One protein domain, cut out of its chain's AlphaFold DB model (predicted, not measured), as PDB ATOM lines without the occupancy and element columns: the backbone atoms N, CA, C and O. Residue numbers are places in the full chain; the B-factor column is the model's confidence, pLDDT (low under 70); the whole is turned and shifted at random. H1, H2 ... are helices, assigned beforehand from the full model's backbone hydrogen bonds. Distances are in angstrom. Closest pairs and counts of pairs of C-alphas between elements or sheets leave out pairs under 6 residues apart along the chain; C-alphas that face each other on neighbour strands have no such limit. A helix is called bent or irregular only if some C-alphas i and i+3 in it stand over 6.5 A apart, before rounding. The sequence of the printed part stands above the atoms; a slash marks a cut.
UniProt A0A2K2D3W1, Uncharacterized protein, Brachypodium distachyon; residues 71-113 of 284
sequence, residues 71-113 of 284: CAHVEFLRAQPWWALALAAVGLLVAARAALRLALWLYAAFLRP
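What this domain is: This is residues 71 to 113 of the 284 residues of an uncharacterized protein of Brachypodium distachyon (UniProt A0A2K2D3W1). Picture one long helix, H2, with a short helix, H1, set off at a corner by its first end, the two together making an L. H2 makes the length of this shape; H1 is the short arm. The printed part has 43 residues with two named helices, H1 then H2 along the chain, and no named strand, and its class is all helix. It is extended, with a radius of gyration of the C-alphas of 16.2 A, and the C-alphas span 49 by 21 by 8 A.

How they stand to each other: Look first at H2, residues 82 to 111, and then at H1, residues 71 to 79. They are close but not clearly touching, with 1 pair of C-alphas within 8 A. That closest pair is Leu 77 and Leu 85, whose C-alphas are 7.6 A apart. The two helices run opposite ways at a steep tilt of 60 degrees. Their centres are 23.9 A apart. In both H1 and H2 every O i to N i+4 pair is within hydrogen-bond range.

Where its parts are: Find C-alpha 82 at (2.440, -16.037, -33.444); from there H2 runs 41.7 A to C-alpha 111 at (39.536, 2.951, -34.901). H2 is neither bent nor irregular, but only just: C-alphas 108 and 111 are 6.2 A apart. Go back to C-alpha 71 at (-1.162, 1.842, -38.113), where H1 begins; it runs 12.6 A to C-alpha 79.

The domain as a whole: The two C-alphas farthest apart, those of Ala 79 and Pro 113, are 49.3 A apart. The link from H1 to H2, residues 80 and 81, is tight. The printed part has no cut. In the B-factor column the mean pLDDT of the printed part is 90.1, and residue 71 is the one printed residue under 70.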
ATOM      1  N   CYS A  71       0.080   2.566 -38.396       66.44
ATOM      2  CA  CYS A  71      -1.162   1.842 -38.113       66.44
ATOM      3  C   CYS A  71      -1.346   0.617 -39.030       66.44
ATOM      4  O   CYS A  71      -1.642  -0.472 -38.540       66.44
ATOM      5  N   ALA A  72      -1.074   0.763 -40.332       71.44
ATOM      6  CA  ALA A  72      -1.140  -0.340 -41.295       71.44
ATOM      7  C   ALA A  72      -0.121  -1.460 -40.995       71.44
ATOM      8  O   ALA A  72      -0.418  -2.643 -41.161       71.44
ATOM      9  N   HIS A  73       1.071  -1.112 -40.494       71.75
ATOM     10  CA  HIS A  73       2.064  -2.102 -40.060       71.75
ATOM     11  C   HIS A  73       1.609  -2.883 -38.821       71.75
ATOM     12  O   HIS A  73       1.839  -4.087 -38.732       71.75
ATOM     13  N   VAL A  74       0.952  -2.217 -37.868       75.62
ATOM     14  CA  VAL A  74       0.453  -2.863 -36.644       75.62
ATOM     15  C   VAL A  74      -0.683  -3.844 -36.954       75.62
ATOM     16  O   VAL A  74      -0.709  -4.929 -36.374       75.62
ATOM     17  N   GLU A  75      -1.586  -3.514 -37.882       78.06
ATOM     18  CA  GLU A  75      -2.628  -4.448 -38.340       78.06
ATOM     19  C   GLU A  75      -2.043  -5.656 -39.073       78.06
ATOM     20  O   GLU A  75      -2.410  -6.790 -38.764       78.06
ATOM     21  N   PHE A  76      -1.076  -5.443 -39.970       80.56
ATOM     22  CA  PHE A  76      -0.386  -6.536 -40.654       80.56
ATOM     23  C   PHE A  76       0.318  -7.482 -39.671       80.56
ATOM     24  O   PHE A  76       0.199  -8.697 -39.802       80.56
ATOM     25  N   LEU A  77       1.001  -6.945 -38.651       77.69
ATOM     26  CA  LEU A  77       1.665  -7.744 -37.615       77.69
ATOM     27  C   LEU A  77       0.670  -8.534 -36.756       77.69
ATOM     28  O   LEU A  77       0.951  -9.676 -36.409       77.69
ATOM     29  N   ARG A  78      -0.499  -7.962 -36.438       80.12
ATOM     30  CA  ARG A  78      -1.569  -8.667 -35.710       80.12
ATOM     31  C   ARG A  78      -2.229  -9.773 -36.533       80.12
ATOM     32  O   ARG A  78      -2.728 -10.726 -35.946       80.12
ATOM     33  N   ALA A  79      -2.226  -9.654 -37.860       87.94
ATOM     34  CA  ALA A  79      -2.767 -10.661 -38.769       87.94
ATOM     35  C   ALA A  79      -1.833 -11.873 -38.970       87.94
ATOM     36  O   ALA A  79      -2.264 -12.889 -39.512       87.94
ATOM     37  N   GLN A  80      -0.566 -11.788 -38.545       89.75
ATOM     38  CA  GLN A  80       0.382 -12.896 -38.665       89.75
ATOM     39  C   GLN A  80       0.233 -13.906 -37.519       89.75
ATOM     40  O   GLN A  80       0.002 -13.524 -36.368       89.75
ATOM     41  N   PRO A  81       0.434 -15.207 -37.785       94.38
ATOM     42  CA  PRO A  81       0.440 -16.204 -36.728       94.38
ATOM     43  C   PRO A  81       1.635 -15.992 -35.786       94.38
ATOM     44  O   PRO A  81       2.727 -15.598 -36.203       94.38
ATOM     45  N   TRP A  82       1.451 -16.303 -34.501       90.88
ATOM     46  CA  TRP A  82       2.440 -16.037 -33.444       90.88
ATOM     47  C   TRP A  82       3.827 -16.651 -33.715       90.88
ATOM     48  O   TRP A  82       4.843 -16.065 -33.341       90.88
ATOM     49  N   TRP A  83       3.890 -17.797 -34.405       93.81
ATOM     50  CA  TRP A  83       5.149 -18.452 -34.768       93.81
ATOM     51  C   TRP A  83       5.951 -17.654 -35.805       93.81
ATOM     52  O   TRP A  83       7.179 -17.627 -35.734       93.81
ATOM     53  N   ALA A  84       5.289 -16.954 -36.733       92.94
ATOM     54  CA  ALA A  84       5.958 -16.136 -37.745       92.94
ATOM     55  C   ALA A  84       6.598 -14.901 -37.099       92.94
ATOM     56  O   ALA A  84       7.747 -14.566 -37.390       92.94
ATOM     57  N   LEU A  85       5.890 -14.277 -36.153       92.50
ATOM     58  CA  LEU A  85       6.418 -13.174 -35.347       92.50
ATOM     59  C   LEU A  85       7.593 -13.627 -34.472       92.50
ATOM     60  O   LEU A  85       8.597 -12.920 -34.384       92.50
ATOM     61  N   ALA A  86       7.508 -14.819 -33.873       92.88
ATOM     62  CA  ALA A  86       8.606 -15.394 -33.101       92.88
ATOM     63  C   ALA A  86       9.855 -15.626 -33.973       92.88
ATOM     64  O   ALA A  86      10.953 -15.227 -33.584       92.88
ATOM     65  N   LEU A  87       9.702 -16.195 -35.174       95.94
ATOM     66  CA  LEU A  87      10.808 -16.385 -36.120       95.94
ATOM     67  C   LEU A  87      11.405 -15.053 -36.593       95.94
ATOM     68  O   LEU A  87      12.627 -14.922 -36.642       95.94
ATOM     69  N   ALA A  88      10.573 -14.052 -36.889       94.00
ATOM     70  CA  ALA A  88      11.034 -12.720 -37.275       94.00
ATOM     71  C   ALA A  88      11.813 -12.032 -36.140       94.00
ATOM     72  O   ALA A  88      12.868 -11.447 -36.383       94.00
ATOM     73  N   ALA A  89      11.345 -12.153 -34.894       94.62
ATOM     74  CA  ALA A  89      12.046 -11.636 -33.722       94.62
ATOM     75  C   ALA A  89      13.404 -12.325 -33.520       94.62
ATOM     76  O   ALA A  89      14.410 -11.651 -33.297       94.62
ATOM     77  N   VAL A  90      13.467 -13.654 -33.664       96.69
ATOM     78  CA  VAL A  90      14.734 -14.405 -33.628       96.69
ATOM     79  C   VAL A  90      15.663 -13.955 -34.760       96.69
ATOM     80  O   VAL A  90      16.838 -13.691 -34.510       96.69
ATOM     81  N   GLY A  91      15.149 -13.802 -35.982       96.50
ATOM     82  CA  GLY A  91      15.910 -13.313 -37.134       96.50
ATOM     83  C   GLY A  91      16.492 -11.919 -36.904       96.50
ATOM     84  O   GLY A  91      17.685 -11.706 -37.121       96.50
ATOM     85  N   LEU A  92      15.687 -10.992 -36.375       96.75
ATOM     86  CA  LEU A  92      16.125  -9.643 -36.022       96.75
ATOM     87  C   LEU A  92      17.205  -9.666 -34.935       96.75
ATOM     88  O   LEU A  92      18.207  -8.967 -35.061       96.75
ATOM     89  N   LEU A  93      17.047 -10.492 -33.895       97.06
ATOM     90  CA  LEU A  93      18.049 -10.643 -32.836       97.06
ATOM     91  C   LEU A  93      19.376 -11.197 -33.373       97.06
ATOM     92  O   LEU A  93      20.445 -10.699 -33.012       97.06
ATOM     93  N   VAL A  94      19.332 -12.201 -34.253       96.94
ATOM     94  CA  VAL A  94      20.529 -12.779 -34.884       96.94
ATOM     95  C   VAL A  94      21.209 -11.756 -35.795       96.94
ATOM     96  O   VAL A  94      22.424 -11.570 -35.692       96.94
ATOM     97  N   ALA A  95      20.444 -11.052 -36.632       96.88
ATOM     98  CA  ALA A  95      20.956 -10.017 -37.525       96.88
ATOM     99  C   ALA A  95      21.561  -8.842 -36.745       96.88
ATOM    100  O   ALA A  95      22.689  -8.438 -37.024       96.88
ATOM    101  N   ALA A  96      20.876  -8.347 -35.712       96.81
ATOM    102  CA  ALA A  96      21.382  -7.288 -34.840       96.81
ATOM    103  C   ALA A  96      22.672  -7.715 -34.126       96.81
ATOM    104  O   ALA A  96      23.632  -6.948 -34.058       96.81
ATOM    105  N   ARG A  97      22.747  -8.963 -33.648       96.69
ATOM    106  CA  ARG A  97      23.969  -9.516 -33.046       96.69
ATOM    107  C   ARG A  97      25.111  -9.616 -34.058       96.69
ATOM    108  O   ARG A  97      26.252  -9.328 -33.699       96.69
ATOM    109  N   ALA A  98      24.835 -10.021 -35.296       95.81
ATOM    110  CA  ALA A  98      25.830 -10.078 -36.365       95.81
ATOM    111  C   ALA A  98      26.328  -8.675 -36.749       95.81
ATOM    112  O   ALA A  98      27.536  -8.452 -36.792       95.81
ATOM    113  N   ALA A  99      25.414  -7.719 -36.920       96.25
ATOM    114  CA  ALA A  99      25.729  -6.324 -37.204       96.25
ATOM    115  C   ALA A  99      26.560  -5.692 -36.081       96.25
ATOM    116  O   ALA A  99      27.586  -5.073 -36.351       96.25
ATOM    117  N   LEU A 100      26.187  -5.914 -34.816       96.38
ATOM    118  CA  LEU A 100      26.954  -5.431 -33.669       96.38
ATOM    119  C   LEU A 100      28.355  -6.053 -33.627       96.38
ATOM    120  O   LEU A 100      29.329  -5.343 -33.397       96.38
ATOM    121  N   ARG A 101      28.488  -7.362 -33.877       94.69
ATOM    122  CA  ARG A 101      29.802  -8.026 -33.954       94.69
ATOM    123  C   ARG A 101      30.669  -7.445 -35.065       94.69
ATOM    124  O   ARG A 101      31.847  -7.201 -34.824       94.69
ATOM    125  N   LEU A 102      30.094  -7.204 -36.242       95.06
ATOM    126  CA  LEU A 102      30.798  -6.580 -37.359       95.06
ATOM    127  C   LEU A 102      31.226  -5.151 -37.008       95.06
ATOM    128  O   LEU A 102      32.385  -4.805 -37.196       95.06
ATOM    129  N   ALA A 103      30.333  -4.347 -36.431       95.12
ATOM    130  CA  ALA A 103      30.639  -2.984 -36.007       95.12
ATOM    131  C   ALA A 103      31.752  -2.948 -34.947       95.12
ATOM    132  O   ALA A 103      32.697  -2.169 -35.062       95.12
ATOM    133  N   LEU A 104      31.689  -3.830 -33.943       94.00
ATOM    134  CA  LEU A 104      32.732  -3.965 -32.925       94.00
ATOM    135  C   LEU A 104      34.063  -4.430 -33.526       94.00
ATOM    136  O   LEU A 104      35.114  -3.942 -33.111       94.00
ATOM    137  N   TRP A 105      34.034  -5.336 -34.504       93.19
ATOM    138  CA  TRP A 105      35.229  -5.767 -35.226       93.19
ATOM    139  C   TRP A 105      35.833  -4.628 -36.051       93.19
ATOM    140  O   TRP A 105      37.030  -4.386 -35.940       93.19
ATOM    141  N   LEU A 106      35.021  -3.870 -36.795       94.56
ATOM    142  CA  LEU A 106      35.466  -2.703 -37.564       94.56
ATOM    143  C   LEU A 106      36.089  -1.639 -36.655       94.56
ATOM    144  O   LEU A 106      37.174  -1.131 -36.936       94.56
ATOM    145  N   TYR A 107      35.445  -1.350 -35.523       93.25
ATOM    146  CA  TYR A 107      36.007  -0.456 -34.516       93.25
ATOM    147  C   TYR A 107      37.353  -0.977 -33.998       93.25
ATOM    148  O   TYR A 107      38.334  -0.234 -33.958       93.25
ATOM    149  N   ALA A 108      37.425  -2.261 -33.634       88.06
ATOM    150  CA  ALA A 108      38.645  -2.878 -33.127       88.06
ATOM    151  C   ALA A 108      39.779  -2.918 -34.164       88.06
ATOM    152  O   ALA A 108      40.939  -2.788 -33.774       88.06
ATOM    153  N   ALA A 109      39.451  -3.091 -35.446       86.69
ATOM    154  CA  ALA A 109      40.402  -3.202 -36.542       86.69
ATOM    155  C   ALA A 109      40.964  -1.843 -36.983       86.69
ATOM    156  O   ALA A 109      42.160  -1.746 -37.247       86.69
ATOM    157  N   PHE A 110      40.126  -0.800 -37.041       91.00
ATOM    158  CA  PHE A 110      40.500   0.469 -37.680       91.00
ATOM    159  C   PHE A 110      40.572   1.672 -36.736       91.00
ATOM    160  O   PHE A 110      41.394   2.558 -36.951       91.00
ATOM    161  N   LEU A 111      39.727   1.731 -35.702       89.62
ATOM    162  CA  LEU A 111      39.536   2.951 -34.901       89.62
ATOM    163  C   LEU A 111      40.071   2.845 -33.470       89.62
ATOM    164  O   LEU A 111      40.219   3.859 -32.787       89.62
ATOM    165  N   ARG A 112      40.353   1.634 -32.982       89.50
ATOM    166  CA  ARG A 112      40.796   1.421 -31.603       89.50
ATOM    167  C   ARG A 112      42.201   2.006 -31.386       89.50
ATOM    168  O   ARG A 112      43.156   1.528 -32.003       89.50
ATOM    169  N   PRO A 113      42.377   2.964 -30.458       85.06
ATOM    170  CA  PRO A 113      43.691   3.524 -30.172       85.06
ATOM    171  C   PRO A 113      44.625   2.474 -29.558       85.06
ATOM    172  O   PRO A 113      44.206   1.578 -28.813       85.06
TER     173      PRO A 113